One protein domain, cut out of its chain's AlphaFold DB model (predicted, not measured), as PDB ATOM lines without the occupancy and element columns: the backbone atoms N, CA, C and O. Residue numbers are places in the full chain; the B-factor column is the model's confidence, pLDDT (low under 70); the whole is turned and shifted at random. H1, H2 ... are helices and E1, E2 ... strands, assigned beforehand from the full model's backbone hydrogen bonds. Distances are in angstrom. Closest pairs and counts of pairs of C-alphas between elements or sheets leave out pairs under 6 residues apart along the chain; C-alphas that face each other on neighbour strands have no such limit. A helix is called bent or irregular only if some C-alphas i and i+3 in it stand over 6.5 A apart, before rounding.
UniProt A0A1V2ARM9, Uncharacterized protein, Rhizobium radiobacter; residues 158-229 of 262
ATOM      1  N   THR A 158      -2.078   7.774  -7.494       98.38
ATOM      2  CA  THR A 158      -2.018   6.838  -6.363       98.38
ATOM      3  C   THR A 158      -2.522   5.474  -6.814       98.38
ATOM      4  O   THR A 158      -3.650   5.358  -7.290       98.38
ATOM      5  N   VAL A 159      -1.691   4.445  -6.644       98.56
ATOM      6  CA  VAL A 159      -2.003   3.053  -6.993       98.56
ATOM      7  C   VAL A 159      -2.419   2.283  -5.738       98.56
ATOM      8  O   VAL A 159      -1.755   2.368  -4.704       98.56
ATOM      9  N   SER A 160      -3.508   1.522  -5.820       98.38
ATOM     10  CA  SER A 160      -4.013   0.686  -4.732       98.38
ATOM     11  C   SER A 160      -4.447  -0.690  -5.239       98.38
ATOM     12  O   SER A 160      -5.166  -0.805  -6.228       98.38
ATOM     13  N   TYR A 161      -4.039  -1.734  -4.520       98.25
ATOM     14  CA  TYR A 161      -4.485  -3.109  -4.731       98.25
ATOM     15  C   TYR A 161      -5.236  -3.547  -3.473       98.25
ATOM     16  O   TYR A 161      -4.631  -3.716  -2.411       98.25
ATOM     17  N   VAL A 162      -6.557  -3.664  -3.568       98.38
ATOM     18  CA  VAL A 162      -7.415  -4.058  -2.447       98.38
ATOM     19  C   VAL A 162      -7.488  -5.583  -2.418       98.38
ATOM     20  O   VAL A 162      -7.869  -6.150  -3.436       98.38
ATOM     21  N   PRO A 163      -7.188  -6.258  -1.291       97.69
ATOM     22  CA  PRO A 163      -7.313  -7.711  -1.204       97.69
ATOM     23  C   PRO A 163      -8.697  -8.197  -1.665       97.69
ATOM     24  O   PRO A 163      -9.706  -7.566  -1.309       97.69
ATOM     25  N   PRO A 164      -8.772  -9.277  -2.460       96.56
ATOM     26  CA  PRO A 164     -10.047  -9.776  -2.944       96.56
ATOM     27  C   PRO A 164     -10.898 -10.298  -1.785       96.56
ATOM     28  O   PRO A 164     -10.398 -10.785  -0.772       96.56
ATOM     29  N   ARG A 165     -12.220 -10.177  -1.927       90.12
ATOM     30  CA  ARG A 165     -13.172 -10.700  -0.927       90.12
ATOM     31  C   ARG A 165     -13.419 -12.197  -1.084       90.12
ATOM     32  O   ARG A 165     -13.791 -12.855  -0.119       90.12
ATOM     33  N   ASP A 166     -13.250 -12.685  -2.304       94.19
ATOM     34  CA  ASP A 166     -13.438 -14.072  -2.699       94.19
ATOM     35  C   ASP A 166     -12.059 -14.717  -2.927       94.19
ATOM     36  O   ASP A 166     -11.303 -14.205  -3.761       94.19
ATOM     37  N   PRO A 167     -11.713 -15.809  -2.217       95.62
ATOM     38  CA  PRO A 167     -10.470 -16.543  -2.440       95.62
ATOM     39  C   PRO A 167     -10.264 -17.014  -3.887       95.62
ATOM     40  O   PRO A 167      -9.118 -17.148  -4.312       95.62
ATOM     41  N   GLU A 168     -11.332 -17.229  -4.666       95.69
ATOM     42  CA  GLU A 168     -11.211 -17.585  -6.088       95.69
ATOM     43  C   GLU A 168     -10.585 -16.470  -6.937       95.69
ATOM     44  O   GLU A 168     -10.052 -16.735  -8.013       95.69
ATOM     45  N   LEU A 169     -10.628 -15.220  -6.464       97.50
ATOM     46  CA  LEU A 169     -10.057 -14.075  -7.171       97.50
ATOM     47  C   LEU A 169      -8.583 -13.814  -6.825       97.50
ATOM     48  O   LEU A 169      -7.953 -12.974  -7.470       97.50
ATOM     49  N   GLU A 170      -8.019 -14.525  -5.843       97.69
ATOM     50  CA  GLU A 170      -6.634 -14.345  -5.391       97.69
ATOM     51  C   GLU A 170      -5.599 -14.499  -6.521       97.69
ATOM     52  O   GLU A 170      -4.736 -13.624  -6.641       97.69
ATOM     53  N   PRO A 171      -5.684 -15.507  -7.417       96.44
ATOM     54  CA  PRO A 171      -4.728 -15.636  -8.515       96.44
ATOM     55  C   PRO A 171      -4.716 -14.409  -9.434       96.44
ATOM     56  O   PRO A 171      -3.650 -13.915  -9.793       96.44
ATOM     57  N   TYR A 172      -5.889 -13.863  -9.767       96.69
ATOM     58  CA  TYR A 172      -6.008 -12.694 -10.644       96.69
ATOM     59  C   TYR A 172      -5.569 -11.407  -9.943       96.69
ATOM     60  O   TYR A 172      -4.947 -10.545 -10.564       96.69
ATOM     61  N   ALA A 173      -5.826 -11.288  -8.636       97.94
ATOM     62  CA  ALA A 173      -5.305 -10.188  -7.834       97.94
ATOM     63  C   ALA A 173      -3.770 -10.178  -7.818       97.94
ATOM     64  O   ALA A 173      -3.161  -9.119  -7.999       97.94
ATOM     65  N   ILE A 174      -3.150 -11.353  -7.675       97.56
ATOM     66  CA  ILE A 174      -1.697 -11.529  -7.768       97.56
ATOM     67  C   ILE A 174      -1.206 -11.175  -9.177       97.56
ATOM     68  O   ILE A 174      -0.299 -10.355  -9.295       97.56
ATOM     69  N   MET A 175      -1.819 -11.699 -10.245       96.81
ATOM     70  CA  MET A 175      -1.421 -11.395 -11.632       96.81
ATOM     71  C   MET A 175      -1.424  -9.887 -11.927       96.81
ATOM     72  O   MET A 175      -0.449  -9.340 -12.447       96.81
ATOM     73  N   VAL A 176      -2.499  -9.184 -11.558       97.00
ATOM     74  CA  VAL A 176      -2.635  -7.733 -11.782       97.00
ATOM     75  C   VAL A 176      -1.612  -6.940 -10.965       97.00
ATOM     76  O   VAL A 176      -1.065  -5.950 -11.447       97.00
ATOM     77  N   LYS A 177      -1.322  -7.376  -9.737       97.81
ATOM     78  CA  LYS A 177      -0.338  -6.722  -8.870       97.81
ATOM     79  C   LYS A 177       1.098  -6.939  -9.347       97.81
ATOM     80  O   LYS A 177       1.852  -5.975  -9.464       97.81
ATOM     81  N   GLU A 178       1.476  -8.181  -9.630       97.62
ATOM     82  CA  GLU A 178       2.850  -8.541  -9.997       97.62
ATOM     83  C   GLU A 178       3.224  -8.050 -11.402       97.62
ATOM     84  O   GLU A 178       4.364  -7.647 -11.625       97.62
ATOM     85  N   SER A 179       2.256  -7.973 -12.326       96.81
ATOM     86  CA  SER A 179       2.460  -7.351 -13.645       96.81
ATOM     87  C   SER A 179       2.713  -5.840 -13.581       96.81
ATOM     88  O   SER A 179       3.204  -5.261 -14.549       96.81
ATOM     89  N   LYS A 180       2.392  -5.182 -12.454       97.88
ATOM     90  CA  LYS A 180       2.500  -3.723 -12.269       97.88
ATOM     91  C   LYS A 180       1.778  -2.932 -13.363       97.88
ATOM     92  O   LYS A 180       2.218  -1.848 -13.760       97.88
ATOM     93  N   VAL A 181       0.667  -3.474 -13.863       97.75
ATOM     94  CA  VAL A 181      -0.082  -2.865 -14.967       97.75
ATOM     95  C   VAL A 181      -0.676  -1.509 -14.573       97.75
ATOM     96  O   VAL A 181      -0.690  -0.593 -15.385       97.75
ATOM     97  N   LEU A 182      -1.076  -1.301 -13.312       98.50
ATOM     98  CA  LEU A 182      -1.519   0.026 -12.864       98.50
ATOM     99  C   LEU A 182      -0.360   1.035 -12.838       98.50
ATOM    100  O   LEU A 182      -0.526   2.189 -13.231       98.50
ATOM    101  N   ASP A 183       0.838   0.609 -12.435       98.25
ATOM    102  CA  ASP A 183       2.027   1.460 -12.453       98.25
ATOM    103  C   ASP A 183       2.433   1.847 -13.883       98.25
ATOM    104  O   ASP A 183       2.898   2.964 -14.110       98.25
ATOM    105  N   LEU A 184       2.240   0.949 -14.856       97.81
ATOM    106  CA  LEU A 184       2.403   1.264 -16.277       97.81
ATOM    107  C   LEU A 184       1.502   2.433 -16.685       97.81
ATOM    108  O   LEU A 184       1.996   3.406 -17.242       97.81
ATOM    109  N   ILE A 185       0.217   2.388 -16.338       98.31
ATOM    110  CA  ILE A 185      -0.740   3.458 -16.664       98.31
ATOM    111  C   ILE A 185      -0.346   4.775 -16.006       98.31
ATOM    112  O   ILE A 185      -0.358   5.820 -16.657       98.31
ATOM    113  N   SER A 186       0.073   4.736 -14.740       97.75
ATOM    114  CA  SER A 186       0.588   5.926 -14.063       97.75
ATOM    115  C   SER A 186       1.781   6.542 -14.799       97.75
ATOM    116  O   SER A 186       1.865   7.766 -14.868       97.75
ATOM    117  N   ARG A 187       2.695   5.734 -15.354       96.44
ATOM    118  CA  ARG A 187       3.840   6.238 -16.129       96.44
ATOM    119  C   ARG A 187       3.406   6.791 -17.486       96.44
ATOM    120  O   ARG A 187       3.791   7.906 -17.826       96.44
ATOM    121  N   SER A 188       2.582   6.049 -18.224       96.75
ATOM    122  CA  SER A 188       2.154   6.406 -19.583       96.75
ATOM    123  C   SER A 188       1.294   7.671 -19.620       96.75
ATOM    124  O   SER A 188       1.438   8.492 -20.521       96.75
ATOM    125  N   PHE A 189       0.428   7.865 -18.622       97.56
ATOM    126  CA  PHE A 189      -0.476   9.019 -18.555       97.56
ATOM    127  C   PHE A 189       0.001  10.114 -17.588       97.56
ATOM    128  O   PHE A 189      -0.529  11.226 -17.602       97.56
ATOM    129  N   GLY A 190       1.034   9.840 -16.787       96.69
ATOM    130  CA  GLY A 190       1.651  10.791 -15.856       96.69
ATOM    131  C   GLY A 190       2.239  12.030 -16.519       96.69
ATOM    132  O   GLY A 190       2.340  13.072 -15.879       96.69
ATOM    133  N   VAL A 191       2.590  11.948 -17.803       95.81
ATOM    134  CA  VAL A 191       3.210  13.045 -18.563       95.81
ATOM    135  C   VAL A 191       2.248  14.187 -18.909       95.81
ATOM    136  O   VAL A 191       2.692  15.266 -19.298       95.81
ATOM    137  N   TYR A 192       0.938  13.976 -18.782       96.94
ATOM    138  CA  TYR A 192      -0.078  14.980 -19.098       96.94
ATOM    139  C   TYR A 192      -0.423  15.837 -17.876       96.94
ATOM    140  O   TYR A 192      -0.319  15.380 -16.741       96.94
ATOM    141  N   GLY A 193      -0.852  17.080 -18.093       96.00
ATOM    142  CA  GLY A 193      -1.292  18.018 -17.053       96.00
ATOM    143  C   GLY A 193      -2.736  17.784 -16.614       96.00
ATOM    144  O   GLY A 193      -3.612  18.594 -16.911       96.00
ATOM    145  N   LEU A 194      -2.991  16.660 -15.944       95.56
ATOM    146  CA  LEU A 194      -4.321  16.206 -15.531       95.56
ATOM    147  C   LEU A 194      -4.911  17.078 -14.414       95.56
ATOM    148  O   LEU A 194      -4.195  17.690 -13.615       95.56
ATOM    149  N   LYS A 195      -6.244  17.104 -14.314       90.62
ATOM    150  CA  LYS A 195      -6.951  17.898 -13.294       90.62
ATOM    151  C   LYS A 195      -6.878  17.252 -11.908       90.62
ATOM    152  O   LYS A 195      -7.806  16.580 -11.483       90.62
ATOM    153  N   GLY A 196      -5.819  17.511 -11.152       91.00
ATOM    154  CA  GLY A 196      -5.671  16.969  -9.797       91.00
ATOM    155  C   GLY A 196      -5.262  15.493  -9.783       91.00
ATOM    156  O   GLY A 196      -4.916  14.915 -10.810       91.00
ATOM    157  N   GLU A 197      -5.260  14.890  -8.595       96.44
ATOM    158  CA  GLU A 197      -4.765  13.524  -8.395       96.44
ATOM    159  C   GLU A 197      -5.697  12.468  -9.008       96.44
ATOM    160  O   GLU A 197      -6.923  12.584  -8.942       96.44
ATOM    161  N   VAL A 198      -5.100  11.429  -9.598       98.19
ATOM    162  CA  VAL A 198      -5.803  10.278 -10.175       98.19
ATOM    163  C   VAL A 198      -5.534   9.031  -9.340       98.19
ATOM    164  O   VAL A 198      -4.395   8.727  -8.991       98.19
ATOM    165  N   LYS A 199      -6.584   8.276  -9.027       98.75
ATOM    166  CA  LYS A 199      -6.480   6.977  -8.356       98.75
ATOM    167  C   LYS A 199      -6.541   5.844  -9.374       98.75
ATOM    168  O   LYS A 199      -7.377   5.866 -10.274       98.75
ATOM    169  N   LEU A 200      -5.695   4.840  -9.191       98.81
ATOM    170  CA  LEU A 200      -5.734   3.574  -9.913       98.81
ATOM    171  C   LEU A 200      -5.967   2.472  -8.883       98.81
ATOM    172  O   LEU A 200      -5.115   2.247  -8.026       98.81
ATOM    173  N   THR A 201      -7.116   1.805  -8.949       98.75
ATOM    174  CA  THR A 201      -7.516   0.820  -7.938       98.75
ATOM    175  C   THR A 201      -7.846  -0.513  -8.591       98.75
ATOM    176  O   THR A 201      -8.760  -0.580  -9.409       98.75
ATOM    177  N   ALA A 202      -7.181  -1.589  -8.174       98.56
ATOM    178  CA  ALA A 202      -7.631  -2.947  -8.464       98.56
ATOM    179  C   ALA A 202      -8.351  -3.538  -7.242       98.56
ATOM    180  O   ALA A 202      -7.860  -3.398  -6.119       98.56
ATOM    181  N   LYS A 203      -9.534  -4.135  -7.436       98.06
ATOM    182  CA  LYS A 203     -10.366  -4.689  -6.347       98.06
ATOM    183  C   LYS A 203     -11.401  -5.697  -6.860       98.06
ATOM    184  O   LYS A 203     -11.669  -5.746  -8.052       98.06
ATOM    185  N   SER A 204     -12.061  -6.426  -5.955       96.88
ATOM    186  CA  SER A 204     -13.302  -7.150  -6.282       96.88
ATOM    187  C   SER A 204     -14.466  -6.178  -6.515       96.88
ATOM    188  O   SER A 204     -14.694  -5.271  -5.703       96.88
ATOM    189  N   CYS A 205     -15.231  -6.403  -7.580       93.44
ATOM    190  CA  CYS A 205     -16.397  -5.599  -7.959       93.44
ATOM    191  C   CYS A 205     -17.717  -6.383  -7.965       93.44
ATOM    192  O   CYS A 205     -18.782  -5.771  -8.034       93.44
ATOM    193  N   GLY A 206     -17.666  -7.716  -7.890       91.31
ATOM    194  CA  GLY A 206     -18.819  -8.609  -8.033       91.31
ATOM    195  C   GLY A 206     -19.258  -8.846  -9.483       91.31
ATOM    196  O   GLY A 206     -20.265  -9.508  -9.707       91.31
ATOM    197  N   ARG A 207     -18.532  -8.293 -10.460       88.25
ATOM    198  CA  ARG A 207     -18.744  -8.461 -11.904       88.25
ATOM    199  C   ARG A 207     -17.446  -8.151 -12.649       88.25
ATOM    200  O   ARG A 207     -16.694  -7.304 -12.155       88.25
ATOM    201  N   PRO A 208     -17.184  -8.782 -13.806       89.69
ATOM    202  CA  PRO A 208     -16.084  -8.359 -14.660       89.69
ATOM    203  C   PRO A 208     -16.341  -6.914 -15.090       89.69
ATOM    204  O   PRO A 208     -17.451  -6.591 -15.510       89.69
ATOM    205  N   ASP A 209     -15.358  -6.032 -14.912       89.94
ATOM    206  CA  ASP A 209     -15.434  -4.641 -15.365       89.94
ATOM    207  C   ASP A 209     -14.071  -3.934 -15.286       89.94
ATOM    208  O   ASP A 209     -13.145  -4.360 -14.590       89.94
ATOM    209  N   VAL A 210     -13.978  -2.806 -15.979       93.12
ATOM    210  CA  VAL A 210     -12.881  -1.839 -15.898       93.12
ATOM    211  C   VAL A 210     -13.418  -0.488 -16.345       93.12
ATOM    212  O   VAL A 210     -14.040  -0.385 -17.399       93.12
ATOM    213  N   TYR A 211     -13.249   0.550 -15.525       93.69
ATOM    214  CA  TYR A 211     -13.900   1.830 -15.803       93.69
ATOM    215  C   TYR A 211     -13.202   3.036 -15.170       93.69
ATOM    216  O   TYR A 211     -12.660   2.975 -14.065       93.69
ATOM    217  N   TRP A 212     -13.308   4.172 -15.850       95.44
ATOM    218  CA  TRP A 212     -12.985   5.512 -15.389       95.44
ATOM    219  C   TRP A 212     -14.210   6.188 -14.769       95.44
ATOM    220  O   TRP A 212     -15.296   6.234 -15.351       95.44
ATOM    221  N   SER A 213     -14.023   6.789 -13.593       95.94
ATOM    222  CA  SER A 213     -14.987   7.687 -12.958       95.94
ATOM    223  C   SER A 213     -14.426   9.104 -12.899       95.94
ATOM    224  O   SER A 213     -13.552   9.393 -12.081       95.94
ATOM    225  N   ALA A 214     -14.975  10.007 -13.719       94.44
ATOM    226  CA  ALA A 214     -14.589  11.421 -13.728       94.44
ATOM    227  C   ALA A 214     -14.869  12.116 -12.383       94.44
ATOM    228  O   ALA A 214     -14.043  12.889 -11.904       94.44
ATOM    229  N   GLU A 215     -15.997  11.790 -11.742       94.75
ATOM    230  CA  GLU A 215     -16.380  12.327 -10.428       94.75
ATOM    231  C   GLU A 215     -15.380  11.928  -9.335       94.75
ATOM    232  O   GLU A 215     -14.928  12.765  -8.559       94.75
ATOM    233  N   LYS A 216     -15.006  10.642  -9.279       97.19
ATOM    234  CA  LYS A 216     -14.104  10.116  -8.242       97.19
ATOM    235  C   LYS A 216     -12.628  10.265  -8.588       97.19
ATOM    236  O   LYS A 216     -11.800   9.932  -7.736       97.19
ATOM    237  N   ARG A 217     -12.318  10.694  -9.814       97.44
ATOM    238  CA  ARG A 217     -10.989  10.657 -10.430       97.44
ATOM    239  C   ARG A 217     -10.284   9.323 -10.224       97.44
ATOM    240  O   ARG A 217      -9.198   9.249  -9.651       97.44
ATOM    241  N   GLU A 218     -10.950   8.249 -10.628       98.31
ATOM    242  CA  GLU A 218     -10.492   6.890 -10.356       98.31
ATOM    243  C   GLU A 218     -10.704   5.969 -11.551       98.31
ATOM    244  O   GLU A 218     -11.826   5.856 -12.045       98.31
ATOM    245  N   ILE A 219      -9.637   5.288 -11.977       98.25
ATOM    246  CA  ILE A 219      -9.733   4.099 -12.827       98.25
ATOM    247  C   ILE A 219      -9.805   2.888 -11.900       98.25
ATOM    248  O   ILE A 219      -8.937   2.695 -11.046       98.25
ATOM    249  N   THR A 220     -10.855   2.086 -12.047       98.19
ATOM    250  CA  THR A 220     -11.050   0.838 -11.307       98.19
ATOM    251  C   THR A 220     -10.869  -0.351 -12.242       98.19
ATOM    252  O   THR A 220     -11.534  -0.407 -13.271       98.19
ATOM    253  N   TYR A 221     -10.021  -1.308 -11.861       97.62
ATOM    254  CA  TYR A 221      -9.900  -2.622 -12.499       97.62
ATOM    255  C   TYR A 221     -10.512  -3.695 -11.593       97.62
ATOM    256  O   TYR A 221     -10.115  -3.827 -10.431       97.62
ATOM    257  N   CYS A 222     -11.475  -4.457 -12.104       96.38
ATOM    258  CA  CYS A 222     -12.133  -5.512 -11.342       96.38
ATOM    259  C   CYS A 222     -11.432  -6.853 -11.568       96.38
ATOM    260  O   CYS A 222     -11.254  -7.266 -12.710       96.38
ATOM    261  N   TYR A 223     -11.044  -7.560 -10.502       97.56
ATOM    262  CA  TYR A 223     -10.356  -8.857 -10.635       97.56
ATOM    263  C   TYR A 223     -11.184  -9.905 -11.387       97.56
ATOM    264  O   TYR A 223     -10.631 -10.777 -12.053       97.56
ATOM    265  N   GLU A 224     -12.506  -9.780 -11.333       95.00
ATOM    266  CA  GLU A 224     -13.446 -10.594 -12.091       95.00
ATOM    267  C   GLU A 224     -13.242 -10.476 -13.613       95.00
ATOM    268  O   GLU A 224     -13.539 -11.426 -14.327       95.00
ATOM    269  N   LEU A 225     -12.708  -9.353 -14.120       93.44
ATOM    270  CA  LEU A 225     -12.374  -9.203 -15.541       93.44
ATOM    271  C   LEU A 225     -11.225 -10.135 -15.937       93.44
ATOM    272  O   LEU A 225     -11.310 -10.815 -16.956       93.44
ATOM    273  N   GLY A 226     -10.188 -10.212 -15.099       94.50
ATOM    274  CA  GLY A 226      -9.082 -11.145 -15.299       94.50
ATOM    275  C   GLY A 226      -9.535 -12.603 -15.207       94.50
ATOM    276  O   GLY A 226      -9.106 -13.420 -16.018       94.50
ATOM    277  N   LYS A 227     -10.460 -12.915 -14.285       94.56
ATOM    278  CA  LYS A 227     -11.099 -14.240 -14.203       94.56
ATOM    279  C   LYS A 227     -11.829 -14.596 -15.493       94.56
ATOM    280  O   LYS A 227     -11.534 -15.626 -16.086       94.56
ATOM    281  N   PHE A 228     -12.707 -13.709 -15.955       91.75
ATOM    282  CA  PHE A 228     -13.464 -13.893 -17.190       91.75
ATOM    283  C   PHE A 228     -12.549 -14.142 -18.401       91.75
ATOM    284  O   PHE A 228     -12.772 -15.073 -19.167       91.75
ATOM    285  N   GLN A 229     -11.480 -13.355 -18.554       92.12
ATOM    286  CA  GLN A 229     -10.527 -13.515 -19.660       92.12
ATOM    287  C   GLN A 229      -9.721 -14.812 -19.564       92.12
ATOM    288  O   GLN A 229      -9.436 -15.426 -20.589       92.12
TER     289      GLN A 229
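Overview. This is residues 158 to 229 of the 262 residues of an uncharacterized protein of Rhizobium radiobacter (UniProt A0A1V2ARM9). One four-stranded sheet is covered on one face by H1 and H2, which follow one another lengthwise along its strands, while the other face is bare. The short helix H3 sits at the end of the sheet where E4 finishes and packs on H1. The printed part has 72 residues, with three named helices and four named strands in the order E1 H1 H2 E2 E3 E4 H3; the sheet is mixed, in the order E1 E2 E4 E3, and the class is mixed, helices and strands. It is compact, with a radius of gyration of the C-alphas of 12.3 A, yet elongated, spanning 38 by 24 by 19 A.

Arrangement. Start at E2, residues 198 to 203, an inner strand. Beside it E1, residues 158 to 161, is parallel at 2 degrees; look at N 160 and O 200, 2.8 A apart and within hydrogen-bond range. On the other side of E2 is E4, residues 218 to 222, parallel at 16 degrees, with N 219 and O 199 2.9 A apart. E3, residues 210 to 213, forms a hairpin with E4, antiparallel at 160 degrees, with N 220 and O 211 2.8 A apart. H2, residues 181 to 190, is on the sheet at a height of 9.6 A, over E2 and along the strands, at 11 degrees to E2 on the local plane; the closest C-alphas are those of Leu 182 and Leu 200, 6.3 A. H1, residues 167 to 178, is on the same face at a height of 8.5 A over a local plane of just 6 C-alphas, over E2 and only just not over E1, on which 2 of its C-alphas fall. E1, H1, H2 and E2 form a strand-helix-strand unit, two parallel neighbour strands joined through helices, with a left-handed crossover. H3, residues 223 to 229, only grazes the sheet with residues 223 to 225, but touches H1, about perpendicular at 89 degrees, closest at the C-alphas of Tyr 172 and Gly 226, 5.8 A. H2 and H3 are apart. Every O i to N i+4 pair is within hydrogen-bond range in H2 and H3, and 6 of 8 in H1.

Along the chain. Find C-alpha 158 at (-2.018, 6.838, -6.363), where E1 begins. H1 runs 17.3 A from C-alpha 167 at (-10.470, -16.543, -2.440) and is irregular, with C-alphas 168 and 171 7.2 A apart. H2 spans 13.8 A, E2 16.1 A and E4 12.5 A. H3 ends at C-alpha 229, (-10.527, -13.515, -19.660).

Size, cuts and confidence. The two C-alphas farthest apart, those of Pro 167 and Gly 193, are 38.6 A apart. The printed part has no cut and no long link. Its mean pLDDT is 96.1, and no printed residue is under 70.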